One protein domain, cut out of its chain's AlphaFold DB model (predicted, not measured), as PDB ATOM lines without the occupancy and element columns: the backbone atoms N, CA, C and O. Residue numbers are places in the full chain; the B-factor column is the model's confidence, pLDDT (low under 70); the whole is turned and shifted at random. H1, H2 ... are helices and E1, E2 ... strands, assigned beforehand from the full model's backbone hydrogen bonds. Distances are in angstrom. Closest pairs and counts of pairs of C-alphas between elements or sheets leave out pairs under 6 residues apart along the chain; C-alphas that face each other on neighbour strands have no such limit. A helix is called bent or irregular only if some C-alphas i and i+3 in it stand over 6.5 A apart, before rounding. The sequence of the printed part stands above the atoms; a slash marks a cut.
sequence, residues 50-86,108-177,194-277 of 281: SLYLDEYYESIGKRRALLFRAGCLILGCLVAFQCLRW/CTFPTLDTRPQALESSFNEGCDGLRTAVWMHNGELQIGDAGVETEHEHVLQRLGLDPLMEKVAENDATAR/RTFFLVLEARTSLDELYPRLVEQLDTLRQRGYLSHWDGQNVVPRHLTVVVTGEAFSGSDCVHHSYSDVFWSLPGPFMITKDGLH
ATOM      1  N   SER A  50     -23.216 -39.417 -30.655       62.25
ATOM      2  CA  SER A  50     -24.557 -40.010 -30.723       62.25
ATOM      3  C   SER A  50     -24.943 -40.734 -29.431       62.25
ATOM      4  O   SER A  50     -26.053 -40.535 -28.944       62.25
ATOM      5  N   LEU A  51     -24.021 -41.505 -28.844       58.56
ATOM      6  CA  LEU A  51     -24.223 -42.202 -27.567       58.56
ATOM      7  C   LEU A  51     -24.362 -41.217 -26.397       58.56
ATOM      8  O   LEU A  51     -25.260 -41.354 -25.573       58.56
ATOM      9  N   TYR A  52     -23.510 -40.190 -26.356       63.56
ATOM     10  CA  TYR A  52     -23.547 -39.157 -25.323       63.56
ATOM     11  C   TYR A  52     -24.852 -38.352 -25.346       63.56
ATOM     12  O   TYR A  52     -25.451 -38.091 -24.301       63.56
ATOM     13  N   LEU A  53     -25.312 -37.969 -26.540       66.75
ATOM     14  CA  LEU A  53     -26.572 -37.250 -26.710       66.75
ATOM     15  C   LEU A  53     -27.773 -38.125 -26.342       66.75
ATOM     16  O   LEU A  53     -28.678 -37.628 -25.672       66.75
ATOM     17  N   ASP A  54     -27.784 -39.401 -26.733       61.97
ATOM     18  CA  ASP A  54     -28.859 -40.338 -26.387       61.97
ATOM     19  C   ASP A  54     -29.032 -40.466 -24.863       61.97
ATOM     20  O   ASP A  54     -30.107 -40.191 -24.321       61.97
ATOM     21  N   GLU A  55     -27.940 -40.733 -24.143       59.03
ATOM     22  CA  GLU A  55     -27.949 -40.836 -22.680       59.03
ATOM     23  C   GLU A  55     -28.357 -39.510 -22.007       59.03
ATOM     24  O   GLU A  55     -29.171 -39.478 -21.071       59.03
ATOM     25  N   TYR A  56     -27.851 -38.382 -22.517       63.03
ATOM     26  CA  TYR A  56     -28.198 -37.056 -22.010       63.03
ATOM     27  C   TYR A  56     -29.693 -36.752 -22.180       63.03
ATOM     28  O   TYR A  56     -30.352 -36.293 -21.233       63.03
ATOM     29  N   TYR A  57     -30.272 -37.042 -23.345       60.50
ATOM     30  CA  TYR A  57     -31.683 -36.778 -23.614       60.50
ATOM     31  C   TYR A  57     -32.623 -37.747 -22.911       60.50
ATOM     32  O   TYR A  57     -33.670 -37.302 -22.426       60.50
ATOM     33  N   GLU A  58     -32.259 -39.021 -22.756       59.44
ATOM     34  CA  GLU A  58     -33.035 -39.965 -21.947       59.44
ATOM     35  C   GLU A  58     -33.194 -39.429 -20.505       59.44
ATOM     36  O   GLU A  58     -34.275 -39.494 -19.899       59.44
ATOM     37  N   SER A  59     -32.147 -38.781 -19.980       53.38
ATOM     38  CA  SER A  59     -32.158 -38.139 -18.663       53.38
ATOM     39  C   SER A  59     -33.100 -36.920 -18.580       53.38
ATOM     40  O   SER A  59     -33.813 -36.751 -17.581       53.38
ATOM     41  N   ILE A  60     -33.170 -36.087 -19.629       58.53
ATOM     42  CA  ILE A  60     -34.065 -34.916 -19.698       58.53
ATOM     43  C   ILE A  60     -35.515 -35.346 -19.927       58.53
ATOM     44  O   ILE A  60     -36.427 -34.817 -19.279       58.53
ATOM     45  N   GLY A  61     -35.746 -36.323 -20.805       59.91
ATOM     46  CA  GLY A  61     -37.070 -36.871 -21.098       59.91
ATOM     47  C   GLY A  61     -37.748 -37.413 -19.841       59.91
ATOM     48  O   GLY A  61     -38.904 -37.078 -19.561       59.91
ATOM     49  N   LYS A  62     -37.000 -38.147 -19.006       57.69
ATOM     50  CA  LYS A  62     -37.469 -38.630 -17.696       57.69
ATOM     51  C   LYS A  62     -37.864 -37.476 -16.761       57.69
ATOM     52  O   LYS A  62     -38.922 -37.541 -16.131       57.69
ATOM     53  N   ARG A  63     -37.083 -36.385 -16.703       58.66
ATOM     54  CA  ARG A  63     -37.407 -35.197 -15.880       58.66
ATOM     55  C   ARG A  63     -38.655 -34.467 -16.368       58.66
ATOM     56  O   ARG A  63     -39.510 -34.127 -15.553       58.66
ATOM     57  N   ARG A  64     -38.800 -34.258 -17.679       60.47
ATOM     58  CA  ARG A  64     -39.989 -33.609 -18.258       60.47
ATOM     59  C   ARG A  64     -41.250 -34.451 -18.050       60.47
ATOM     60  O   ARG A  64     -42.287 -33.892 -17.715       60.47
ATOM     61  N   ALA A  65     -41.158 -35.778 -18.152       66.94
ATOM     62  CA  ALA A  65     -42.274 -36.679 -17.857       66.94
ATOM     63  C   ALA A  65     -42.689 -36.641 -16.373       66.94
ATOM     64  O   ALA A  65     -43.880 -36.628 -16.066       66.94
ATOM     65  N   LEU A  66     -41.720 -36.569 -15.454       67.69
ATOM     66  CA  LEU A  66     -41.967 -36.379 -14.020       67.69
ATOM     67  C   LEU A  66     -42.645 -35.035 -13.725       67.69
ATOM     68  O   LEU A  66     -43.640 -35.006 -13.005       67.69
ATOM     69  N   LEU A  67     -42.151 -33.944 -14.317       71.44
ATOM     70  CA  LEU A  67     -42.735 -32.608 -14.169       71.44
ATOM     71  C   LEU A  67     -44.141 -32.528 -14.770       71.44
ATOM     72  O   LEU A  67     -45.039 -31.977 -14.142       71.44
ATOM     73  N   PHE A  68     -44.360 -33.130 -15.939       77.44
ATOM     74  CA  PHE A  68     -45.679 -33.215 -16.561       77.44
ATOM     75  C   PHE A  68     -46.653 -34.014 -15.690       77.44
ATOM     76  O   PHE A  68     -47.758 -33.555 -15.417       77.44
ATOM     77  N   ARG A  69     -46.228 -35.174 -15.172       81.62
ATOM     78  CA  ARG A  69     -47.048 -36.003 -14.278       81.62
ATOM     79  C   ARG A  69     -47.377 -35.276 -12.974       81.62
ATOM     80  O   ARG A  69     -48.520 -35.333 -12.529       81.62
ATOM     81  N   ALA A  70     -46.415 -34.564 -12.392       85.69
ATOM     82  CA  ALA A  70     -46.643 -33.711 -11.230       85.69
ATOM     83  C   ALA A  70     -47.609 -32.560 -11.555       85.69
ATOM     84  O   ALA A  70     -48.540 -32.315 -10.794       85.69
ATOM     85  N   GLY A  71     -47.454 -31.913 -12.713       89.69
ATOM     86  CA  GLY A  71     -48.352 -30.867 -13.203       89.69
ATOM     87  C   GLY A  71     -49.789 -31.359 -13.387       89.69
ATOM     88  O   GLY A  71     -50.715 -30.713 -12.906       89.69
ATOM     89  N   CYS A  72     -49.989 -32.533 -13.992       88.62
ATOM     90  CA  CYS A  72     -51.308 -33.156 -14.119       88.62
ATOM     91  C   CYS A  72     -51.934 -33.476 -12.755       88.62
ATOM     92  O   CYS A  72     -53.130 -33.254 -12.571       88.62
ATOM     93  N   LEU A  73     -51.143 -33.961 -11.793       89.88
ATOM     94  CA  LEU A  73     -51.619 -34.204 -10.430       89.88
ATOM     95  C   LEU A  73     -52.007 -32.897  -9.730       89.88
ATOM     96  O   LEU A  73     -53.084 -32.828  -9.149       89.88
ATOM     97  N   ILE A  74     -51.189 -31.845  -9.838       91.06
ATOM     98  CA  ILE A  74     -51.489 -30.518  -9.279       91.06
ATOM     99  C   ILE A  74     -52.759 -29.947  -9.914       91.06
ATOM    100  O   ILE A  74     -53.630 -29.466  -9.195       91.06
ATOM    101  N   LEU A  75     -52.904 -30.033 -11.240       89.81
ATOM    102  CA  LEU A  75     -54.094 -29.567 -11.950       89.81
ATOM    103  C   LEU A  75     -55.342 -30.342 -11.503       89.81
ATOM    104  O   LEU A  75     -56.365 -29.733 -11.195       89.81
ATOM    105  N   GLY A  76     -55.242 -31.669 -11.386       89.62
ATOM    106  CA  GLY A  76     -56.309 -32.516 -10.848       89.62
ATOM    107  C   GLY A  76     -56.679 -32.150  -9.408       89.62
ATOM    108  O   GLY A  76     -57.860 -32.014  -9.090       89.62
ATOM    109  N   CYS A  77     -55.686 -31.897  -8.550       87.88
ATOM    110  CA  CYS A  77     -55.901 -31.404  -7.194       87.88
ATOM    111  C   CYS A  77     -56.587 -30.032  -7.195       87.88
ATOM    112  O   CYS A  77     -57.539 -29.845  -6.446       87.88
ATOM    113  N   LEU A  78     -56.168 -29.085  -8.040       86.88
ATOM    114  CA  LEU A  78     -56.788 -27.758  -8.144       86.88
ATOM    115  C   LEU A  78     -58.250 -27.841  -8.595       86.88
ATOM    116  O   LEU A  78     -59.081 -27.118  -8.048       86.88
ATOM    117  N   VAL A  79     -58.578 -28.730  -9.537       87.81
ATOM    118  CA  VAL A  79     -59.966 -28.993  -9.953       87.81
ATOM    119  C   VAL A  79     -60.771 -29.575  -8.789       87.81
ATOM    120  O   VAL A  79     -61.848 -29.070  -8.485       87.81
ATOM    121  N   ALA A  80     -60.230 -30.557  -8.062       82.81
ATOM    122  CA  ALA A  80     -60.886 -31.119  -6.881       82.81
ATOM    123  C   ALA A  80     -61.094 -30.071  -5.768       82.81
ATOM    124  O   ALA A  80     -62.172 -29.993  -5.181       82.81
ATOM    125  N   PHE A  81     -60.103 -29.208  -5.520       81.94
ATOM    126  CA  PHE A  81     -60.209 -28.082  -4.587       81.94
ATOM    127  C   PHE A  81     -61.251 -27.053  -5.039       81.94
ATOM    128  O   PHE A  81     -61.973 -26.517  -4.199       81.94
ATOM    129  N   GLN A  82     -61.366 -26.773  -6.340       79.88
ATOM    130  CA  GLN A  82     -62.427 -25.913  -6.868       79.88
ATOM    131  C   GLN A  82     -63.806 -26.547  -6.660       79.88
ATOM    132  O   GLN A  82     -64.693 -25.863  -6.166       79.88
ATOM    133  N   CYS A  83     -63.975 -27.848  -6.915       72.38
ATOM    134  CA  CYS A  83     -65.223 -28.565  -6.629       72.38
ATOM    135  C   CYS A  83     -65.582 -28.552  -5.132       72.38
ATOM    136  O   CYS A  83     -66.748 -28.400  -4.781       72.38
ATOM    137  N   LEU A  84     -64.590 -28.633  -4.241       67.00
ATOM    138  CA  LEU A  84     -64.793 -28.515  -2.793       67.00
ATOM    139  C   LEU A  84     -65.162 -27.085  -2.356       67.00
ATOM    140  O   LEU A  84     -65.874 -26.914  -1.373       67.00
ATOM    141  N   ARG A  85     -64.737 -26.053  -3.101       60.97
ATOM    142  CA  ARG A  85     -65.126 -24.643  -2.877       60.97
ATOM    143  C   ARG A  85     -66.516 -24.288  -3.417       60.97
ATOM    144  O   ARG A  85     -66.982 -23.187  -3.150       60.97
ATOM    145  N   TRP A  86     -67.169 -25.192  -4.152       57.19
ATOM    146  CA  TRP A  86     -68.579 -25.067  -4.549       57.19
ATOM    147  C   TRP A  86     -69.557 -25.528  -3.453       57.19
ATOM    148  O   TRP A  86     -70.767 -25.372  -3.609       57.19
ATOM    149  N   CYS A 108     -35.709 -19.765 -23.449       83.00
ATOM    150  CA  CYS A 108     -34.778 -20.704 -24.072       83.00
ATOM    151  C   CYS A 108     -35.290 -21.174 -25.437       83.00
ATOM    152  O   CYS A 108     -36.368 -21.768 -25.530       83.00
ATOM    153  N   THR A 109     -34.494 -20.948 -26.480       83.31
ATOM    154  CA  THR A 109     -34.827 -21.302 -27.867       83.31
ATOM    155  C   THR A 109     -34.278 -22.668 -28.278       83.31
ATOM    156  O   THR A 109     -34.746 -23.248 -29.253       83.31
ATOM    157  N   PHE A 110     -33.354 -23.262 -27.523       82.12
ATOM    158  CA  PHE A 110     -32.775 -24.564 -27.862       82.12
ATOM    159  C   PHE A 110     -33.826 -25.696 -27.944       82.12
ATOM    160  O   PHE A 110     -34.660 -25.825 -27.041       82.12
ATOM    161  N   PRO A 111     -33.801 -26.556 -28.987       79.88
ATOM    162  CA  PRO A 111     -32.776 -26.701 -30.035       79.88
ATOM    163  C   PRO A 111     -33.043 -25.906 -31.327       79.88
ATOM    164  O   PRO A 111     -32.427 -26.184 -32.356       79.88
ATOM    165  N   THR A 112     -33.997 -24.972 -31.323       85.12
ATOM    166  CA  THR A 112     -34.284 -24.151 -32.506       85.12
ATOM    167  C   THR A 112     -33.123 -23.206 -32.802       85.12
ATOM    168  O   THR A 112     -32.441 -22.749 -31.884       85.12
ATOM    169  N   LEU A 113     -32.878 -22.974 -34.093       86.19
ATOM    170  CA  LEU A 113     -31.844 -22.062 -34.564       86.19
ATOM    171  C   LEU A 113     -32.205 -20.627 -34.158       86.19
ATOM    172  O   LEU A 113     -33.269 -20.129 -34.520       86.19
ATOM    173  N   ASP A 114     -31.307 -19.972 -33.432       87.50
ATOM    174  CA  ASP A 114     -31.437 -18.592 -32.986       87.50
ATOM    175  C   ASP A 114     -30.222 -17.797 -33.462       87.50
ATOM    176  O   ASP A 114     -29.104 -17.987 -32.984       87.50
ATOM    177  N   THR A 115     -30.444 -16.935 -34.448       87.31
ATOM    178  CA  THR A 115     -29.405 -16.132 -35.107       87.31
ATOM    179  C   THR A 115     -29.275 -14.735 -34.511       87.31
ATOM    180  O   THR A 115     -28.535 -13.906 -35.039       87.31
ATOM    181  N   ARG A 116     -29.982 -14.447 -33.405       85.88
ATOM    182  CA  ARG A 116     -29.846 -13.159 -32.724       85.88
ATOM    183  C   ARG A 116     -28.423 -13.029 -32.170       85.88
ATOM    184  O   ARG A 116     -27.935 -13.968 -31.547       85.88
ATOM    185  N   PRO A 117     -27.781 -11.864 -32.289       81.56
ATOM    186  CA  PRO A 117     -26.389 -11.695 -31.862       81.56
ATOM    187  C   PRO A 117     -26.180 -11.987 -30.369       81.56
ATOM    188  O   PRO A 117     -25.269 -12.710 -29.986       81.56
ATOM    189  N   GLN A 118     -27.121 -11.551 -29.533       82.25
ATOM    190  CA  GLN A 118     -27.130 -11.795 -28.093       82.25
ATOM    191  C   GLN A 118     -27.680 -13.177 -27.683       82.25
ATOM    192  O   GLN A 118     -27.919 -13.407 -26.496       82.25
ATOM    193  N   ALA A 119     -27.952 -14.096 -28.620       86.50
ATOM    194  CA  ALA A 119     -28.567 -15.392 -28.309       86.50
ATOM    195  C   ALA A 119     -27.696 -16.244 -27.375       86.50
ATOM    196  O   ALA A 119     -28.232 -16.903 -26.485       86.50
ATOM    197  N   LEU A 120     -26.367 -16.192 -27.527       87.50
ATOM    198  CA  LEU A 120     -25.432 -16.918 -26.664       87.50
ATOM    199  C   LEU A 120     -25.442 -16.412 -25.232       87.50
ATOM    200  O   LEU A 120     -25.720 -17.184 -24.317       87.50
ATOM    201  N   GLU A 121     -25.201 -15.118 -25.052       84.38
ATOM    202  CA  GLU A 121     -25.213 -14.497 -23.732       84.38
ATOM    203  C   GLU A 121     -26.578 -14.671 -23.054       84.38
ATOM    204  O   GLU A 121     -26.653 -15.116 -21.911       84.38
ATOM    205  N   SER A 122     -27.673 -14.394 -23.770       85.12
ATOM    206  CA  SER A 122     -29.023 -14.528 -23.212       85.12
ATOM    207  C   SER A 122     -29.370 -15.972 -22.846       85.12
ATOM    208  O   SER A 122     -29.859 -16.204 -21.744       85.12
ATOM    209  N   SER A 123     -29.064 -16.954 -23.701       85.94
ATOM    210  CA  SER A 123     -29.328 -18.369 -23.395       85.94
ATOM    211  C   SER A 123     -28.518 -18.850 -22.195       85.94
ATOM    212  O   SER A 123     -29.023 -19.616 -21.373       85.94
ATOM    213  N   PHE A 124     -27.271 -18.396 -22.065       82.12
ATOM    214  CA  PHE A 124     -26.439 -18.755 -20.922       82.12
ATOM    215  C   PHE A 124     -26.931 -18.101 -19.625       82.12
ATOM    216  O   PHE A 124     -27.066 -18.777 -18.603       82.12
ATOM    217  N   ASN A 125     -27.272 -16.809 -19.672       82.50
ATOM    218  CA  ASN A 125     -27.758 -16.048 -18.520       82.50
ATOM    219  C   ASN A 125     -29.116 -16.545 -18.006       82.50
ATOM    220  O   ASN A 125     -29.347 -16.560 -16.797       82.50
ATOM    221  N   GLU A 126     -29.986 -17.005 -18.903       84.00
ATOM    222  CA  GLU A 126     -31.291 -17.591 -18.569       84.00
ATOM    223  C   GLU A 126     -31.176 -19.058 -18.094       84.00
ATOM    224  O   GLU A 126     -32.168 -19.682 -17.714       84.00
ATOM    225  N   GLY A 127     -29.963 -19.629 -18.076       79.38
ATOM    226  CA  GLY A 127     -29.711 -20.992 -17.604       79.38
ATOM    227  C   GLY A 127     -30.279 -22.071 -18.527       79.38
ATOM    228  O   GLY A 127     -30.696 -23.135 -18.057       79.38
ATOM    229  N   CYS A 128     -30.331 -21.790 -19.830       83.69
ATOM    230  CA  CYS A 128     -30.783 -22.741 -20.835       83.69
ATOM    231  C   CYS A 128     -29.826 -23.931 -20.946       83.69
ATOM    232  O   CYS A 128     -28.626 -23.809 -20.719       83.69
ATOM    233  N   ASP A 129     -30.349 -25.093 -21.343       80.50
ATOM    234  CA  ASP A 129     -29.534 -26.305 -21.510       80.50
ATOM    235  C   ASP A 129     -28.641 -26.251 -22.783       80.50
ATOM    236  O   ASP A 129     -27.813 -27.137 -22.999       80.50
ATOM    237  N   GLY A 130     -28.796 -25.232 -23.636       86.81
ATOM    238  CA  GLY A 130     -27.978 -25.027 -24.831       86.81
ATOM    239  C   GLY A 130     -28.433 -23.857 -25.706       86.81
ATOM    240  O   GLY A 130     -29.381 -23.146 -25.367       86.81
ATOM    241  N   LEU A 131     -27.769 -23.703 -26.850       89.56
ATOM    242  CA  LEU A 131     -28.072 -22.799 -27.958       89.56
ATOM    243  C   LEU A 131     -27.761 -23.509 -29.280       89.56
ATOM    244  O   LEU A 131     -26.724 -24.156 -29.407       89.56
ATOM    245  N   ARG A 132     -28.626 -23.334 -30.283       90.56
ATOM    246  CA  ARG A 132     -28.290 -23.608 -31.682       90.56
ATOM    247  C   ARG A 132     -28.227 -22.283 -32.427       90.56
ATOM    248  O   ARG A 132     -29.206 -21.546 -32.406       90.56
ATOM    249  N   THR A 133     -27.117 -21.978 -33.084       90.19
ATOM    250  CA  THR A 133     -26.947 -20.710 -33.803       90.19
ATOM    251  C   THR A 133     -26.142 -20.889 -35.083       90.19
ATOM    252  O   THR A 133     -25.372 -21.840 -35.199       90.19
ATOM    253  N   ALA A 134     -26.340 -19.997 -36.051       90.12
ATOM    254  CA  ALA A 134     -25.572 -19.992 -37.288       90.12
ATOM    255  C   ALA A 134     -24.231 -19.290 -37.060       90.12
ATOM    256  O   ALA A 134     -24.167 -18.289 -36.345       90.12
ATOM    257  N   VAL A 135     -23.170 -19.819 -37.662       90.25
ATOM    258  CA  VAL A 135     -21.821 -19.260 -37.580       90.25
ATOM    259  C   VAL A 135     -21.185 -19.205 -38.961       90.25
ATOM    260  O   VAL A 135     -21.391 -20.086 -39.799       90.25
ATOM    261  N   TRP A 136     -20.405 -18.163 -39.207       89.00
ATOM    262  CA  TRP A 136     -19.731 -17.974 -40.481       89.00
ATOM    263  C   TRP A 136     -18.460 -17.142 -40.329       89.00
ATOM    264  O   TRP A 136     -18.280 -16.427 -39.341       89.00
ATOM    265  N   MET A 137     -17.568 -17.263 -41.307       87.94
ATOM    266  CA  MET A 137     -16.316 -16.514 -41.366       87.94
ATOM    267  C   MET A 137     -16.501 -15.167 -42.064       87.94
ATOM    268  O   MET A 137     -16.875 -15.111 -43.234       87.94
ATOM    269  N   HIS A 138     -16.187 -14.074 -41.366       85.12
ATOM    270  CA  HIS A 138     -16.198 -12.718 -41.918       85.12
ATOM    271  C   HIS A 138     -14.915 -11.983 -41.542       85.12
ATOM    272  O   HIS A 138     -14.607 -11.834 -40.360       85.12
ATOM    273  N   ASN A 139     -14.163 -11.500 -42.536       85.00
ATOM    274  CA  ASN A 139     -12.903 -10.770 -42.330       85.00
ATOM    275  C   ASN A 139     -11.907 -11.492 -41.395       85.00
ATOM    276  O   ASN A 139     -11.179 -10.855 -40.638       85.00
ATOM    277  N   GLY A 140     -11.872 -12.827 -41.446       84.25
ATOM    278  CA  GLY A 140     -10.983 -13.645 -40.618       84.25
ATOM    279  C   GLY A 140     -11.462 -13.898 -39.185       84.25
ATOM    280  O   GLY A 140     -10.735 -14.545 -38.434       84.25
ATOM    281  N   GLU A 141     -12.665 -13.451 -38.814       85.50
ATOM    282  CA  GLU A 141     -13.280 -13.701 -37.507       85.50
ATOM    283  C   GLU A 141     -14.572 -14.524 -37.620       85.50
ATOM    284  O   GLU A 141     -15.315 -14.419 -38.599       85.50
ATOM    285  N   LEU A 142     -14.867 -15.302 -36.572       88.50
ATOM    286  CA  LEU A 142     -16.127 -16.035 -36.429       88.50
ATOM    287  C   LEU A 142     -17.256 -15.115 -35.977       88.50
ATOM    288  O   LEU A 142     -17.180 -14.524 -34.896       88.50
ATOM    289  N   GLN A 143     -18.319 -15.060 -36.773       87.56
ATOM    290  CA  GLN A 143     -19.517 -14.269 -36.507       87.56
ATOM    291  C   GLN A 143     -20.730 -15.168 -36.280       87.56
ATOM    292  O   GLN A 143     -20.890 -16.182 -36.958       87.56
ATOM    293  N   ILE A 144     -21.600 -14.762 -35.357       86.31
ATOM    294  CA  ILE A 144     -22.915 -15.370 -35.139       86.31
ATOM    295  C   ILE A 144     -23.942 -14.697 -36.055       86.31
ATOM    296  O   ILE A 144     -24.025 -13.470 -36.088       86.31
ATOM    297  N   GLY A 145     -24.749 -15.498 -36.756       79.56
ATOM    298  CA  GLY A 145     -25.858 -15.037 -37.595       79.56
ATOM    299  C   GLY A 145     -25.904 -15.707 -38.970       79.56
ATOM    300  O   GLY A 145     -25.062 -16.540 -39.303       79.56
ATOM    301  N   ASP A 146     -26.901 -15.350 -39.780       74.38
ATOM    302  CA  ASP A 146     -26.995 -15.835 -41.160       74.38
ATOM    303  C   ASP A 146     -26.037 -15.071 -42.088       74.38
ATOM    304  O   ASP A 146     -25.923 -13.843 -42.031       74.38
ATOM    305  N   ALA A 147     -25.356 -15.811 -42.965       64.44
ATOM    306  CA  ALA A 147     -24.476 -15.245 -43.979       64.44
ATOM    307  C   ALA A 147     -25.298 -14.597 -45.110       64.44
ATOM    308  O   ALA A 147     -26.282 -15.170 -45.577       64.44
ATOM    309  N   GLY A 148     -24.877 -13.422 -45.587       57.41
ATOM    310  CA  GLY A 148     -25.418 -12.829 -46.818       57.41
ATOM    311  C   GLY A 148     -26.721 -12.035 -46.686       57.41
ATOM    312  O   GLY A 148     -27.333 -11.709 -47.701       57.41
ATOM    313  N   VAL A 149     -27.144 -11.667 -45.477       47.97
ATOM    314  CA  VAL A 149     -28.212 -10.675 -45.308       47.97
ATOM    315  C   VAL A 149     -27.610  -9.283 -45.543       47.97
ATOM    316  O   VAL A 149     -27.267  -8.566 -44.608       47.97
ATOM    317  N   GLU A 150     -27.464  -8.902 -46.820       46.03
ATOM    318  CA  GLU A 150     -27.489  -7.494 -47.232       46.03
ATOM    319  C   GLU A 150     -28.860  -6.943 -46.827       46.03
ATOM    320  O   GLU A 150     -29.830  -6.949 -47.583       46.03
ATOM    321  N   THR A 151     -29.010  -6.546 -45.574       42.84
ATOM    322  CA  THR A 151     -30.140  -5.732 -45.157       42.84
ATOM    323  C   THR A 151     -29.556  -4.551 -44.433       42.84
ATOM    324  O   THR A 151     -28.758  -4.700 -43.512       42.84
ATOM    325  N   GLU A 152     -29.909  -3.378 -44.949       44.94
ATOM    326  CA  GLU A 152     -29.617  -2.072 -44.384       44.94
ATOM    327  C   GLU A 152     -29.621  -2.145 -42.849       44.94
ATOM    328  O   GLU A 152     -30.532  -2.759 -42.292       44.94
ATOM    329  N   HIS A 153     -28.617  -1.522 -42.213       37.31
ATOM    330  CA  HIS A 153     -28.162  -1.616 -40.806       37.31
ATOM    331  C   HIS A 153     -26.904  -2.496 -40.613       37.31
ATOM    332  O   HIS A 153     -26.948  -3.568 -40.018       37.31
ATOM    333  N   GLU A 154     -25.752  -1.963 -41.037       42.38
ATOM    334  CA  GLU A 154     -24.370  -2.485 -40.945       42.38
ATOM    335  C   GLU A 154     -23.856  -3.019 -39.577       42.38
ATOM    336  O   GLU A 154     -22.661  -3.271 -39.448       42.38
ATOM    337  N   HIS A 155     -24.654  -3.207 -38.519       49.66
ATOM    338  CA  HIS A 155     -24.080  -3.315 -37.161       49.66
ATOM    339  C   HIS A 155     -24.680  -4.340 -36.198       49.66
ATOM    340  O   HIS A 155     -24.588  -4.135 -34.987       49.66
ATOM    341  N   VAL A 156     -25.250  -5.457 -36.650       55.91
ATOM    342  CA  VAL A 156     -25.630  -6.505 -35.679       55.91
ATOM    343  C   VAL A 156     -25.202  -7.901 -36.100       55.91
ATOM    344  O   VAL A 156     -25.994  -8.831 -36.123       55.91
ATOM    345  N   LEU A 157     -23.911  -8.057 -36.387       60.78
ATOM    346  CA  LEU A 157     -23.252  -9.354 -36.269       60.78
ATOM    347  C   LEU A 157     -22.210  -9.247 -35.163       60.78
ATOM    348  O   LEU A 157     -21.409  -8.312 -35.132       60.78
ATOM    349  N   GLN A 158     -22.318 -10.154 -34.197       70.31
ATOM    350  CA  GLN A 158     -21.419 -10.230 -33.058       70.31
ATOM    351  C   GLN A 158     -20.443 -11.380 -33.277       70.31
ATOM    352  O   GLN A 158     -20.801 -12.425 -33.828       70.31
ATOM    353  N   ARG A 159     -19.213 -11.191 -32.787       79.12
ATOM    354  CA  ARG A 159     -18.228 -12.270 -32.683       79.12
ATOM    355  C   ARG A 159     -18.823 -13.418 -31.868       79.12
ATOM    356  O   ARG A 159     -19.680 -13.167 -31.023       79.12
ATOM    357  N   LEU A 160     -18.311 -14.639 -32.049       81.56
ATOM    358  CA  LEU A 160     -18.769 -15.821 -31.298       81.56
ATOM    359  C   LEU A 160     -18.894 -15.579 -29.784       81.56
ATOM    360  O   LEU A 160     -19.748 -16.184 -29.153       81.56
ATOM    361  N   GLY A 161     -18.080 -14.676 -29.220       75.31
ATOM    362  CA  GLY A 161     -18.362 -14.072 -27.919       75.31
ATOM    363  C   GLY A 161     -18.461 -15.115 -26.814       75.31
ATOM    364  O   GLY A 161     -19.471 -15.186 -26.131       75.31
ATOM    365  N   LEU A 162     -17.425 -15.948 -26.659       83.62
ATOM    366  CA  LEU A 162     -17.367 -16.991 -25.626       83.62
ATOM    367  C   LEU A 162     -17.015 -16.433 -24.231       83.62
ATOM    368  O   LEU A 162     -17.047 -17.167 -23.244       83.62
ATOM    369  N   ASP A 163     -16.702 -15.140 -24.126       74.19
ATOM    370  CA  ASP A 163     -16.360 -14.469 -22.867       74.19
ATOM    371  C   ASP A 163     -17.458 -14.560 -21.788       74.19
ATOM    372  O   ASP A 163     -17.127 -14.902 -20.650       74.19
ATOM    373  N   PRO A 164     -18.759 -14.375 -22.100       69.94
ATOM    374  CA  PRO A 164     -19.832 -14.563 -21.125       69.94
ATOM    375  C   PRO A 164     -19.907 -16.008 -20.612       69.94
ATOM    376  O   PRO A 164     -20.224 -16.234 -19.444       69.94
ATOM    377  N   LEU A 165     -19.556 -16.999 -21.448       74.25
ATOM    378  CA  LEU A 165     -19.450 -18.394 -21.001       74.25
ATOM    379  C   LEU A 165     -18.329 -18.530 -19.967       74.25
ATOM    380  O   LEU A 165     -18.509 -19.188 -18.945       74.25
ATOM    381  N   MET A 166     -17.180 -17.891 -20.204       73.62
ATOM    382  CA  MET A 166     -16.050 -17.931 -19.274       73.62
ATOM    383  C   MET A 166     -16.381 -17.307 -17.920       73.62
ATOM    384  O   MET A 166     -16.025 -17.885 -16.891       73.62
ATOM    385  N   GLU A 167     -17.045 -16.152 -17.913       73.19
ATOM    386  CA  GLU A 167     -17.438 -15.458 -16.683       73.19
ATOM    387  C   GLU A 167     -18.380 -16.326 -15.851       73.19
ATOM    388  O   GLU A 167     -18.148 -16.584 -14.669       73.19
ATOM    389  N   LYS A 168     -19.404 -16.879 -16.493       71.56
ATOM    390  CA  LYS A 168     -20.447 -17.602 -15.786       71.56
ATOM    391  C   LYS A 168     -20.043 -19.030 -15.390       71.56
ATOM    392  O   LYS A 168     -20.468 -19.508 -14.336       71.56
ATOM    393  N   VAL A 169     -19.166 -19.703 -16.143       73.25
ATOM    394  CA  VAL A 169     -18.535 -20.950 -15.663       73.25
ATOM    395  C   VAL A 169     -17.659 -20.668 -14.436       73.25
ATOM    396  O   VAL A 169     -17.730 -21.417 -13.460       73.25
ATOM    397  N   ALA A 170     -16.908 -19.562 -14.425       73.44
ATOM    398  CA  ALA A 170     -16.111 -19.175 -13.262       73.44
ATOM    399  C   ALA A 170     -16.982 -18.866 -12.026       73.44
ATOM    400  O   ALA A 170     -16.637 -19.285 -10.919       73.44
ATOM    401  N   GLU A 171     -18.131 -18.201 -12.198       71.88
ATOM    402  CA  GLU A 171     -19.109 -17.989 -11.118       71.88
ATOM    403  C   GLU A 171     -19.654 -19.307 -10.551       71.88
ATOM    404  O   GLU A 171     -19.761 -19.467  -9.329       71.88
ATOM    405  N   ASN A 172     -20.003 -20.254 -11.425       67.56
ATOM    406  CA  ASN A 172     -20.529 -21.555 -11.019       67.56
ATOM    407  C   ASN A 172     -19.480 -22.356 -10.237       67.56
ATOM    408  O   ASN A 172     -19.798 -22.897  -9.177       67.56
ATOM    409  N   ASP A 173     -18.227 -22.368 -10.698       67.00
ATOM    410  CA  ASP A 173     -17.109 -22.995  -9.985       67.00
ATOM    411  C   ASP A 173     -16.863 -22.335  -8.619       67.00
ATOM    412  O   ASP A 173     -16.657 -23.023  -7.615       67.00
ATOM    413  N   ALA A 174     -16.893 -21.001  -8.552       64.25
ATOM    414  CA  ALA A 174     -16.707 -20.259  -7.306       64.25
ATOM    415  C   ALA A 174     -17.838 -20.536  -6.303       64.25
ATOM    416  O   ALA A 174     -17.574 -20.779  -5.125       64.25
ATOM    417  N   THR A 175     -19.087 -20.574  -6.769       60.91
ATOM    418  CA  THR A 175     -20.267 -20.877  -5.944       60.91
ATOM    419  C   THR A 175     -20.268 -22.334  -5.478       60.91
ATOM    420  O   THR A 175     -20.569 -22.621  -4.316       60.91
ATOM    421  N   ALA A 176     -19.874 -23.267  -6.350       59.22
ATOM    422  CA  ALA A 176     -19.703 -24.671  -5.996       59.22
ATOM    423  C   ALA A 176     -18.628 -24.841  -4.914       59.22
ATOM    424  O   ALA A 176     -18.848 -25.572  -3.958       59.22
ATOM    425  N   ARG A 177     -17.505 -24.117  -5.000       56.88
ATOM    426  CA  ARG A 177     -16.455 -24.132  -3.964       56.88
ATOM    427  C   ARG A 177     -16.891 -23.458  -2.661       56.88
ATOM    428  O   ARG A 177     -16.575 -23.968  -1.593       56.88
ATOM    429  N   ARG A 194     -24.455 -30.624 -15.422       65.62
ATOM    430  CA  ARG A 194     -25.207 -30.040 -16.544       65.62
ATOM    431  C   ARG A 194     -24.192 -29.404 -17.492       65.62
ATOM    432  O   ARG A 194     -23.554 -28.432 -17.103       65.62
ATOM    433  N   THR A 195     -24.044 -29.965 -18.688       79.31
ATOM    434  CA  THR A 195     -23.308 -29.316 -19.779       79.31
ATOM    435  C   THR A 195     -24.238 -28.351 -20.514       79.31
ATOM    436  O   THR A 195     -25.430 -28.633 -20.661       79.31
ATOM    437  N   PHE A 196     -23.709 -27.226 -20.980       86.81
ATOM    438  CA  PHE A 196     -24.373 -26.372 -21.956       86.81
ATOM    439  C   PHE A 196     -24.024 -26.856 -23.366       86.81
ATOM    440  O   PHE A 196     -22.848 -27.018 -23.689       86.81
ATOM    441  N   PHE A 197     -25.022 -27.075 -24.223       88.00
ATOM    442  CA  PHE A 197     -24.786 -27.444 -25.622       88.00
ATOM    443  C   PHE A 197     -24.687 -26.208 -26.508       88.00
ATOM    444  O   PHE A 197     -25.663 -25.482 -26.655       88.00
ATOM    445  N   LEU A 198     -23.544 -25.999 -27.155       91.62
ATOM    446  CA  LEU A 198     -23.375 -24.970 -28.177       91.62
ATOM    447  C   LEU A 198     -23.331 -25.634 -29.554       91.62
ATOM    448  O   LEU A 198     -22.307 -26.189 -29.943       91.62
ATOM    449  N   VAL A 199     -24.455 -25.596 -30.269       90.94
ATOM    450  CA  VAL A 199     -24.588 -26.147 -31.622       90.94
ATOM    451  C   VAL A 199     -24.390 -25.028 -32.642       90.94
ATOM    452  O   VAL A 199     -25.207 -24.115 -32.747       90.94
ATOM    453  N   LEU A 200     -23.300 -25.110 -33.391       91.00
ATOM    454  CA  LEU A 200     -22.847 -24.134 -34.370       91.00
ATOM    455  C   LEU A 200     -23.154 -24.630 -35.783       91.00
ATOM    456  O   LEU A 200     -22.546 -25.583 -36.259       91.00
ATOM    457  N   GLU A 201     -24.098 -23.987 -36.457       88.88
ATOM    458  CA  GLU A 201     -24.448 -24.273 -37.846       88.88
ATOM    459  C   GLU A 201     -23.566 -23.455 -38.791       88.88
ATOM    460  O   GLU A 201     -23.781 -22.260 -38.987       88.88
ATOM    461  N   ALA A 202     -22.544 -24.103 -39.346       87.44
ATOM    462  CA  ALA A 202     -21.576 -23.505 -40.249       87.44
ATOM    463  C   ALA A 202     -22.232 -23.105 -41.580       87.44
ATOM    464  O   ALA A 202     -22.785 -23.943 -42.293       87.44
ATOM    465  N   ARG A 203     -22.155 -21.813 -41.923       86.44
ATOM    466  CA  ARG A 203     -22.560 -21.264 -43.233       86.44
ATOM    467  C   ARG A 203     -21.384 -21.075 -44.198       86.44
ATOM    468  O   ARG A 203     -21.607 -20.844 -45.379       86.44
ATOM    469  N   THR A 204     -20.153 -21.153 -43.698       84.81
ATOM    470  CA  THR A 204     -18.909 -21.191 -44.487       84.81
ATOM    471  C   THR A 204     -18.287 -22.581 -44.409       84.81
ATOM    472  O   THR A 204     -18.692 -23.391 -43.572       84.81
ATOM    473  N   SER A 205     -17.311 -22.873 -45.273       82.06
ATOM    474  CA  SER A 205     -16.635 -24.172 -45.248       82.06
ATOM    475  C   SER A 205     -15.997 -24.427 -43.883       82.06
ATOM    476  O   SER A 205     -15.482 -23.520 -43.217       82.06
ATOM    477  N   LEU A 206     -16.028 -25.688 -43.455       80.38
ATOM    478  CA  LEU A 206     -15.415 -26.085 -42.193       80.38
ATOM    479  C   LEU A 206     -13.886 -25.946 -42.230       80.38
ATOM    480  O   LEU A 206     -13.308 -25.656 -41.189       80.38
ATOM    481  N   ASP A 207     -13.249 -26.049 -43.405       77.81
ATOM    482  CA  ASP A 207     -11.805 -25.803 -43.583       77.81
ATOM    483  C   ASP A 207     -11.411 -24.389 -43.132       77.81
ATOM    484  O   ASP A 207     -10.358 -24.182 -42.533       77.81
ATOM    485  N   GLU A 208     -12.265 -23.404 -43.418       82.50
ATOM    486  CA  GLU A 208     -12.022 -22.005 -43.069       82.50
ATOM    487  C   GLU A 208     -12.417 -21.709 -41.615       82.50
ATOM    488  O   GLU A 208     -11.722 -20.990 -40.894       82.50
ATOM    489  N   LEU A 209     -13.540 -22.281 -41.177       86.88
ATOM    490  CA  LEU A 209     -14.164 -21.998 -39.888       86.88
ATOM    491  C   LEU A 209     -13.444 -22.680 -38.717       86.88
ATOM    492  O   LEU A 209     -13.248 -22.078 -37.657       86.88
ATOM    493  N   TYR A 210     -13.066 -23.947 -38.889       84.50
ATOM    494  CA  TYR A 210     -12.616 -24.813 -37.801       84.50
ATOM    495  C   TYR A 210     -11.334 -24.327 -37.106       84.50
ATOM    496  O   TYR A 210     -11.337 -24.269 -35.873       84.50
ATOM    497  N   PRO A 211     -10.267 -23.904 -37.819       84.44
ATOM    498  CA  PRO A 211      -9.050 -23.425 -37.162       84.44
ATOM    499  C   PRO A 211      -9.314 -22.235 -36.233       84.44
ATOM    500  O   PRO A 211      -8.775 -22.171 -35.129       84.44
ATOM    501  N   ARG A 212     -10.205 -21.321 -36.644       87.00
ATOM    502  CA  ARG A 212     -10.608 -20.168 -35.827       87.00
ATOM    503  C   ARG A 212     -11.459 -20.560 -34.634       87.00
ATOM    504  O   ARG A 212     -11.328 -19.960 -33.570       87.00
ATOM    505  N   LEU A 213     -12.305 -21.574 -34.786       88.31
ATOM    506  CA  LEU A 213     -13.113 -22.079 -33.683       88.31
ATOM    507  C   LEU A 213     -12.224 -22.708 -32.611       88.31
ATOM    508  O   LEU A 213     -12.363 -22.388 -31.433       88.31
ATOM    509  N   VAL A 214     -11.276 -23.559 -33.012       85.88
ATOM    510  CA  VAL A 214     -10.331 -24.205 -32.089       85.88
ATOM    511  C   VAL A 214      -9.492 -23.182 -31.327       85.88
ATOM    512  O   VAL A 214      -9.292 -23.357 -30.121       85.88
ATOM    513  N   GLU A 215      -9.052 -22.121 -32.008       85.56
ATOM    514  CA  GLU A 215      -8.331 -20.992 -31.413       85.56
ATOM    515  C   GLU A 215      -9.177 -20.290 -30.339       85.56
ATOM    516  O   GLU A 215      -8.726 -20.120 -29.208       85.56
ATOM    517  N   GLN A 216     -10.438 -19.955 -30.637       86.31
ATOM    518  CA  GLN A 216     -11.332 -19.314 -29.661       86.31
ATOM    519  C   GLN A 216     -11.672 -20.214 -28.466       86.31
ATOM    520  O   GLN A 216     -11.927 -19.724 -27.364       86.31
ATOM    521  N   LEU A 217     -11.659 -21.530 -28.664       89.12
ATOM    522  CA  LEU A 217     -11.924 -22.511 -27.618       89.12
ATOM    523  C   LEU A 217     -10.719 -22.778 -26.709       89.12
ATOM    524  O   LEU A 217     -10.887 -23.396 -25.659       89.12
ATOM    525  N   ASP A 218      -9.525 -22.295 -27.051       86.56
ATOM    526  CA  ASP A 218      -8.296 -22.669 -26.355       86.56
ATOM    527  C   ASP A 218      -8.286 -22.289 -24.872       86.56
ATOM    528  O   ASP A 218      -7.950 -23.097 -24.008       86.56
ATOM    529  N   THR A 219      -8.793 -21.104 -24.536       85.00
ATOM    530  CA  THR A 219      -8.887 -20.693 -23.126       85.00
ATOM    531  C   THR A 219      -9.851 -21.582 -22.331       85.00
ATOM    532  O   THR A 219      -9.582 -21.925 -21.178       85.00
ATOM    533  N   LEU A 220     -10.973 -21.994 -22.930       86.81
ATOM    534  CA  LEU A 220     -11.936 -22.902 -22.296       86.81
ATOM    535  C   LEU A 220     -11.368 -24.321 -22.162       86.81
ATOM    536  O   LEU A 220     -11.601 -24.990 -21.151       86.81
ATOM    537  N   ARG A 221     -10.591 -24.758 -23.157       87.56
ATOM    538  CA  ARG A 221      -9.878 -26.039 -23.179       87.56
ATOM    539  C   ARG A 221      -8.850 -26.121 -22.059       87.56
ATOM    540  O   ARG A 221      -8.925 -27.037 -21.246       87.56
ATOM    541  N   GLN A 222      -7.958 -25.136 -21.957       85.06
ATOM    542  CA  GLN A 222      -6.923 -25.074 -20.916       85.06
ATOM    543  C   GLN A 222      -7.518 -25.065 -19.499       85.06
ATOM    544  O   GLN A 222      -6.935 -25.612 -18.565       85.06
ATOM    545  N   ARG A 223      -8.712 -24.485 -19.330       83.56
ATOM    546  CA  ARG A 223      -9.454 -24.489 -18.058       83.56
ATOM    547  C   ARG A 223     -10.229 -25.785 -17.791       83.56
ATOM    548  O   ARG A 223     -10.815 -25.931 -16.722       83.56
ATOM    549  N   GLY A 224     -10.242 -26.730 -18.732       85.44
ATOM    550  CA  GLY A 224     -10.933 -28.014 -18.602       85.44
ATOM    551  C   GLY A 224     -12.459 -27.907 -18.681       85.44
ATOM    552  O   GLY A 224     -13.164 -28.730 -18.092       85.44
ATOM    553  N   TYR A 225     -12.980 -26.885 -19.367       87.31
ATOM    554  CA  TYR A 225     -14.418 -26.617 -19.472       87.31
ATOM    555  C   TYR A 225     -15.100 -27.292 -20.658       87.31
ATOM    556  O   TYR A 225     -16.327 -27.410 -20.639       87.31
ATOM    557  N   LEU A 226     -14.337 -27.767 -21.642       88.38
ATOM    558  CA  LEU A 226     -14.873 -28.405 -22.841       88.38
ATOM    559  C   LEU A 226     -15.048 -29.909 -22.662       88.38
ATOM    560  O   LEU A 226     -14.120 -30.622 -22.263       88.38
ATOM    561  N   SER A 227     -16.248 -30.390 -22.974       86.25
ATOM    562  CA  SER A 227     -16.504 -31.814 -23.129       86.25
ATOM    563  C   SER A 227     -15.656 -32.327 -24.280       86.25
ATOM    564  O   SER A 227     -15.573 -31.671 -25.316       86.25
ATOM    565  N   HIS A 228     -15.048 -33.494 -24.112       85.00
ATOM    566  CA  HIS A 228     -14.132 -34.035 -25.107       85.00
ATOM    567  C   HIS A 228     -14.231 -35.547 -25.213       85.00
ATOM    568  O   HIS A 228     -14.592 -36.227 -24.259       85.00
ATOM    569  N   TRP A 229     -13.895 -36.071 -26.378       80.50
ATOM    570  CA  TRP A 229     -13.550 -37.466 -26.583       80.50
ATOM    571  C   TRP A 229     -12.144 -37.722 -26.038       80.50
ATOM    572  O   TRP A 229     -11.239 -36.951 -26.341       80.50
ATOM    573  N   ASP A 230     -11.953 -38.780 -25.253       79.00
ATOM    574  CA  ASP A 230     -10.648 -39.176 -24.688       79.00
ATOM    575  C   ASP A 230      -9.997 -40.369 -25.416       79.00
ATOM    576  O   ASP A 230      -9.055 -40.985 -24.915       79.00
ATOM    577  N   GLY A 231     -10.523 -40.733 -26.589       74.81
ATOM    578  CA  GLY A 231     -10.128 -41.935 -27.324       74.81
ATOM    579  C   GLY A 231     -11.048 -43.133 -27.076       74.81
ATOM    580  O   GLY A 231     -11.049 -44.061 -27.886       74.81
ATOM    581  N   GLN A 232     -11.839 -43.126 -25.998       75.69
ATOM    582  CA  GLN A 232     -12.733 -44.232 -25.633       75.69
ATOM    583  C   GLN A 232     -14.153 -43.791 -25.276       75.69
ATOM    584  O   GLN A 232     -15.104 -44.510 -25.581       75.69
ATOM    585  N   ASN A 233     -14.306 -42.646 -24.613       75.19
ATOM    586  CA  ASN A 233     -15.575 -42.116 -24.139       75.19
ATOM    587  C   ASN A 233     -15.635 -40.596 -24.315       75.19
ATOM    588  O   ASN A 233     -14.621 -39.900 -24.385       75.19
ATOM    589  N   VAL A 234     -16.858 -40.064 -24.336       78.81
ATOM    590  CA  VAL A 234     -17.077 -38.625 -24.178       78.81
ATOM    591  C   VAL A 234     -17.017 -38.291 -22.690       78.81
ATOM    592  O   VAL A 234     -17.840 -38.758 -21.906       78.81
ATOM    593  N   VAL A 235     -16.054 -37.459 -22.308       83.06
ATOM    594  CA  VAL A 235     -15.898 -36.895 -20.969       83.06
ATOM    595  C   VAL A 235     -16.707 -35.594 -20.892       83.06
ATOM    596  O   VAL A 235     -16.293 -34.588 -21.475       83.06
ATOM    597  N   PRO A 236     -17.853 -35.562 -20.187       80.69
ATOM    598  CA  PRO A 236     -18.678 -34.363 -20.087       80.69
ATOM    599  C   PRO A 236     -18.019 -33.284 -19.223       80.69
ATOM    600  O   PRO A 236     -17.511 -33.569 -18.136       80.69
ATOM    601  N   ARG A 237     -18.095 -32.030 -19.670       86.00
ATOM    602  CA  ARG A 237     -17.694 -30.828 -18.921       86.00
ATOM    603  C   ARG A 237     -18.801 -29.768 -18.976       86.00
ATOM    604  O   ARG A 237     -19.965 -30.096 -19.180       86.00
ATOM    605  N   HIS A 238     -18.458 -28.512 -18.707       85.94
ATOM    606  CA  HIS A 238     -19.409 -27.405 -18.623       85.94
ATOM    607  C   HIS A 238     -19.977 -26.994 -19.986       85.94
ATOM    608  O   HIS A 238     -21.098 -26.493 -20.041       85.94
ATOM    609  N   LEU A 239     -19.223 -27.205 -21.065       87.75
ATOM    610  CA  LEU A 239     -19.600 -26.825 -22.420       87.75
ATOM    611  C   LEU A 239     -19.344 -27.979 -23.390       87.75
ATOM    612  O   LEU A 239     -18.224 -28.471 -23.490       87.75
ATOM    613  N   THR A 240     -20.360 -28.366 -24.155       88.06
ATOM    614  CA  THR A 240     -20.231 -29.295 -25.281       88.06
ATOM    615  C   THR A 240     -20.433 -28.521 -26.579       88.06
ATOM    616  O   THR A 240     -21.534 -28.029 -26.832       88.06
ATOM    617  N   VAL A 241     -19.389 -28.417 -27.404       90.69
ATOM    618  CA  VAL A 241     -19.446 -27.722 -28.698       90.69
ATOM    619  C   VAL A 241     -19.703 -28.728 -29.810       90.69
ATOM    620  O   VAL A 241     -18.954 -29.690 -29.974       90.69
ATOM    621  N   VAL A 242     -20.760 -28.499 -30.582       87.44
ATOM    622  CA  VAL A 242     -21.120 -29.311 -31.744       87.44
ATOM    623  C   VAL A 242     -21.156 -28.405 -32.962       87.44
ATOM    624  O   VAL A 242     -21.822 -27.379 -32.935       87.44
ATOM    625  N   VAL A 243     -20.489 -28.780 -34.042       86.00
ATOM    626  CA  VAL A 243     -20.539 -28.076 -35.322       86.00
ATOM    627  C   VAL A 243     -21.354 -28.902 -36.311       86.00
ATOM    628  O   VAL A 243     -21.166 -30.111 -36.426       86.00
ATOM    629  N   THR A 244     -22.268 -28.255 -37.024       80.44
ATOM    630  CA  THR A 244     -23.061 -28.860 -38.096       80.44
ATOM    631  C   THR A 244     -22.867 -28.093 -39.395       80.44
ATOM    632  O   THR A 244     -22.788 -26.870 -39.385       80.44
ATOM    633  N   GLY A 245     -22.741 -28.805 -40.510       72.62
ATOM    634  CA  GLY A 245     -22.450 -28.230 -41.824       72.62
ATOM    635  C   GLY A 245     -22.070 -29.322 -42.815       72.62
ATOM    636  O   GLY A 245     -21.929 -30.480 -42.418       72.62
ATOM    637  N   GLU A 246     -21.923 -28.972 -44.093       65.00
ATOM    638  CA  GLU A 246     -21.518 -29.940 -45.119       65.00
ATOM    639  C   GLU A 246     -20.194 -30.616 -44.744       65.00
ATOM    640  O   GLU A 246     -19.223 -29.967 -44.351       65.00
ATOM    641  N   ALA A 247     -20.200 -31.948 -44.818       54.94
ATOM    642  CA  ALA A 247     -19.044 -32.774 -44.514       54.94
ATOM    643  C   ALA A 247     -17.947 -32.565 -45.556       54.94
ATOM    644  O   ALA A 247     -18.231 -32.361 -46.738       54.94
ATOM    645  N   PHE A 248     -16.694 -32.715 -45.143       56.72
ATOM    646  CA  PHE A 248     -15.578 -32.786 -46.077       56.72
ATOM    647  C   PHE A 248     -15.742 -33.967 -47.044       56.72
ATOM    648  O   PHE A 248     -16.236 -35.036 -46.681       56.72
ATOM    649  N   SER A 249     -15.300 -33.789 -48.289       47.72
ATOM    650  CA  SER A 249     -15.239 -34.885 -49.259       47.72
ATOM    651  C   SER A 249     -14.056 -35.801 -48.930       47.72
ATOM    652  O   SER A 249     -12.914 -35.374 -49.064       47.72
ATOM    653  N   GLY A 250     -14.318 -37.055 -48.541       52.44
ATOM    654  CA  GLY A 250     -13.282 -38.091 -48.380       52.44
ATOM    655  C   GLY A 250     -12.965 -38.538 -46.947       52.44
ATOM    656  O   GLY A 250     -11.826 -38.905 -46.681       52.44
ATOM    657  N   SER A 251     -13.933 -38.509 -46.030       48.56
ATOM    658  CA  SER A 251     -13.738 -38.936 -44.642       48.56
ATOM    659  C   SER A 251     -13.738 -40.467 -44.473       48.56
ATOM    660  O   SER A 251     -14.781 -41.112 -44.562       48.56
ATOM    661  N   ASP A 252     -12.579 -41.053 -44.166       45.78
ATOM    662  CA  ASP A 252     -12.463 -42.423 -43.645       45.78
ATOM    663  C   ASP A 252     -12.337 -42.347 -42.120       45.78
ATOM    664  O   ASP A 252     -11.489 -41.633 -41.628       45.78
ATOM    665  N   CYS A 253     -13.175 -43.038 -41.346       46.91
ATOM    666  CA  CYS A 253     -13.157 -42.946 -39.877       46.91
ATOM    667  C   CYS A 253     -12.035 -43.810 -39.257       46.91
ATOM    668  O   CYS A 253     -12.217 -45.017 -39.077       46.91
ATOM    669  N   VAL A 254     -10.893 -43.223 -38.899       47.47
ATOM    670  CA  VAL A 254      -9.702 -43.853 -38.316       47.47
ATOM    671  C   VAL A 254      -9.121 -43.078 -37.102       47.47
ATOM    672  O   VAL A 254      -8.405 -42.098 -37.214       47.47
ATOM    673  N   HIS A 255      -9.292 -43.658 -35.904       52.69
ATOM    674  CA  HIS A 255      -8.483 -43.468 -34.676       52.69
ATOM    675  C   HIS A 255      -7.975 -42.046 -34.327       52.69
ATOM    676  O   HIS A 255      -6.774 -41.774 -34.354       52.69
ATOM    677  N   HIS A 256      -8.860 -41.192 -33.804       58.12
ATOM    678  CA  HIS A 256      -8.458 -39.999 -33.046       58.12
ATOM    679  C   HIS A 256      -8.358 -40.272 -31.534       58.12
ATOM    680  O   HIS A 256      -9.235 -40.907 -30.941       58.12
ATOM    681  N   SER A 257      -7.305 -39.750 -30.895       66.94
ATOM    682  CA  SER A 257      -7.049 -39.891 -29.453       66.94
ATOM    683  C   SER A 257      -7.721 -38.822 -28.586       66.94
ATOM    684  O   SER A 257      -7.853 -39.024 -27.385       66.94
ATOM    685  N   TYR A 258      -8.124 -37.686 -29.163       74.38
ATOM    686  CA  TYR A 258      -8.822 -36.613 -28.452       74.38
ATOM    687  C   TYR A 258      -9.625 -35.739 -29.425       74.38
ATOM    688  O   TYR A 258      -9.205 -35.568 -30.566       74.38
ATOM    689  N   SER A 259     -10.751 -35.167 -28.992       79.62
ATOM    690  CA  SER A 259     -11.402 -34.028 -29.666       79.62
ATOM    691  C   SER A 259     -12.399 -33.337 -28.735       79.62
ATOM    692  O   SER A 259     -13.171 -34.023 -28.077       79.62
ATOM    693  N   ASP A 260     -12.431 -32.004 -28.708       84.38
ATOM    694  CA  ASP A 260     -13.407 -31.206 -27.943       84.38
ATOM    695  C   ASP A 260     -14.385 -30.391 -28.797       84.38
ATOM    696  O   ASP A 260     -15.212 -29.638 -28.277       84.38
ATOM    697  N   VAL A 261     -14.330 -30.589 -30.114       85.00
ATOM    698  CA  VAL A 261     -15.316 -30.075 -31.061       85.00
ATOM    699  C   VAL A 261     -15.924 -31.264 -31.775       85.00
ATOM    700  O   VAL A 261     -15.261 -31.947 -32.557       85.00
ATOM    701  N   PHE A 262     -17.196 -31.524 -31.498       82.81
ATOM    702  CA  PHE A 262     -17.919 -32.619 -32.122       82.81
ATOM    703  C   PHE A 262     -18.548 -32.166 -33.435       82.81
ATOM    704  O   PHE A 262     -18.944 -31.011 -33.561       82.81
ATOM    705  N   TRP A 263     -18.681 -33.067 -34.403       76.62
ATOM    706  CA  TRP A 263     -19.258 -32.744 -35.706       76.62
ATOM    707  C   TRP A 263     -20.486 -33.606 -36.018       76.62
ATOM    708  O   TRP A 263     -20.560 -34.769 -35.618       76.62
ATOM    709  N   SER A 264     -21.455 -33.021 -36.725       72.44
ATOM    710  CA  SER A 264     -22.666 -33.688 -37.203       72.44
ATOM    711  C   SER A 264     -23.020 -33.228 -38.617       72.44
ATOM    712  O   SER A 264     -22.898 -32.047 -38.941       72.44
ATOM    713  N   LEU A 265     -23.567 -34.140 -39.426       66.19
ATOM    714  CA  LEU A 265     -24.122 -33.819 -40.743       66.19
ATOM    715  C   LEU A 265     -25.195 -32.714 -40.663       66.19
ATOM    716  O   LEU A 265     -25.871 -32.593 -39.630       66.19
ATOM    717  N   PRO A 266     -25.363 -31.916 -41.735       57.91
ATOM    718  CA  PRO A 266     -26.393 -30.895 -41.799       57.91
ATOM    719  C   PRO A 266     -27.763 -31.562 -41.934       57.91
ATOM    720  O   PRO A 266     -27.953 -32.498 -42.707       57.91
ATOM    721  N   GLY A 267     -28.734 -31.089 -41.158       53.72
ATOM    722  CA  GLY A 267     -30.088 -31.630 -41.157       53.72
ATOM    723  C   GLY A 267     -30.925 -31.065 -40.014       53.72
ATOM    724  O   GLY A 267     -30.411 -30.347 -39.144       53.72
ATOM    725  N   PRO A 268     -32.238 -31.350 -39.985       47.97
ATOM    726  CA  PRO A 268     -33.022 -31.056 -38.805       47.97
ATOM    727  C   PRO A 268     -32.445 -31.897 -37.662       47.97
ATOM    728  O   PRO A 268     -32.462 -33.124 -37.712       47.97
ATOM    729  N   PHE A 269     -31.902 -31.229 -36.643       47.09
ATOM    730  CA  PHE A 269     -31.506 -31.860 -35.388       47.09
ATOM    731  C   PHE A 269     -32.785 -32.352 -34.693       47.09
ATOM    732  O   PHE A 269     -33.376 -31.665 -33.857       47.09
ATOM    733  N   MET A 270     -33.293 -33.501 -35.145       39.22
ATOM    734  CA  MET A 270     -34.511 -34.116 -34.641       39.22
ATOM    735  C   MET A 270     -34.133 -34.947 -33.426       39.22
ATOM    736  O   MET A 270     -33.653 -36.070 -33.530       39.22
ATOM    737  N   ILE A 271     -34.351 -34.361 -32.255       43.56
ATOM    738  CA  ILE A 271     -34.256 -35.062 -30.979       43.56
ATOM    739  C   ILE A 271     -35.499 -35.948 -30.877       43.56
ATOM    740  O   ILE A 271     -36.565 -35.489 -30.453       43.56
ATOM    741  N   THR A 272     -35.407 -37.195 -31.331       35.12
ATOM    742  CA  THR A 272     -36.481 -38.170 -31.145       35.12
ATOM    743  C   THR A 272     -36.306 -38.905 -29.817       35.12
ATOM    744  O   THR A 272     -35.271 -38.848 -29.156       35.12
ATOM    745  N   LYS A 273     -37.393 -39.529 -29.358       33.53
ATOM    746  CA  LYS A 273     -37.503 -40.159 -28.032       33.53
ATOM    747  C   LYS A 273     -36.606 -41.392 -27.850       33.53
ATOM    748  O   LYS A 273     -36.455 -41.833 -26.715       33.53
ATOM    749  N   ASP A 274     -36.055 -41.895 -28.950       33.22
ATOM    750  CA  ASP A 274     -35.305 -43.148 -29.051       33.22
ATOM    751  C   ASP A 274     -33.814 -42.895 -29.370       33.22
ATOM    752  O   ASP A 274     -33.124 -43.791 -29.852       33.22
ATOM    753  N   GLY A 275     -33.338 -41.662 -29.153       42.47
ATOM    754  CA  GLY A 275     -31.962 -41.238 -29.411       42.47
ATOM    755  C   GLY A 275     -31.773 -40.440 -30.696       42.47
ATOM    756  O   GLY A 275     -32.731 -40.005 -31.338       42.47
ATOM    757  N   LEU A 276     -30.509 -40.185 -31.053       42.50
ATOM    758  CA  LEU A 276     -30.150 -39.433 -32.257       42.50
ATOM    759  C   LEU A 276     -30.453 -40.278 -33.503       42.50
ATOM    760  O   LEU A 276     -29.662 -41.144 -33.874       42.50
ATOM    761  N   HIS A 277     -31.576 -40.015 -34.172       33.44
ATOM    762  CA  HIS A 277     -31.876 -40.631 -35.460       33.44
ATOM    763  C   HIS A 277     -31.602 -39.637 -36.590       33.44
ATOM    764  O   HIS A 277     -32.314 -38.647 -36.757       33.44
TER     765      HIS A 277
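This is residues 50 to 86, 108 to 177 and 194 to 277 of the 281 residues of an uncharacterized protein of Penicillium roqueforti (strain FM164) (UniProt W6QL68). A strongly twisted five-stranded sheet is the wall of a compact body, with H4 packed over one face, while the long helix H1 sticks out as an arm with residues 62 to 84. The short H2 sits by E1 and touches the beginning of H3. The printed part has 191 residues, with named elements in the order H1 H2 E1 E2 H3 E3 H4 E4 E5. The class is mixed, helices and strands, and the sheet, order E2 E1 E3 E4 E5, is mixed too. It is only just loose, close to compact, with a radius of gyration of the C-alphas of 19.8 A and spans of 69 by 48 by 39 A.

E3, residues 196 to 202, is parallel to E1, residues 130 to 138 (N 133 and O 199, 2.9 A), and to E4, residues 239 to 244 (N 200 and O 242, 2.7 A). E2, residues 141 to 144, forms a hairpin with E1, N 138 and O 141 being 2.9 A apart. E5, residues 261 to 264, is parallel to E4, with N 243 and O 262 at 2.8 A. H4, residues 206 to 222, is on the sheet, making two layers, a helix on one face of a sheet; its closest C-alphas to E1 are Leu 209 and Met 137, 6.1 A. E3, H4 and E4 form a strand-helix-strand unit, two parallel neighbour strands with a helix between, its crossover right-handed. H2, residues 119 to 125, is on the sheet at a height of 8.2 A. H3, residues 163 to 177, touches H2 with residues 164 to 168 alone, closest C-alphas Pro 164 and Glu 121, 6.0 A. H1, residues 50 to 84, is apart from H2, H3 and H4. Every O i to N i+4 pair is within hydrogen-bond range in H1, H2 and H3, and 9 of 13 in H4, which is irregular, C-alphas 216 and 219 being 7.1 A apart.

H1 runs 50.3 A from C-alpha 50 at (-24.557, -40.010, -30.723) to C-alpha 84 at (-64.793, -28.515, -2.793). E1 is 24.1 A long, H4 22.9 A, H3 21.2 A. E5 ends at C-alpha 264, (-22.666, -33.688, -37.203).

Residues 87 to 107 and 178 to 193 are not printed, with gaps of 39.3 A and 16.4 A between C-alphas. The links E2 to H3, H4 to E4 and E4 to E5 are long. Mean pLDDT of the printed part is 73.8, and 64 residues are under 70, among them 265 to 277.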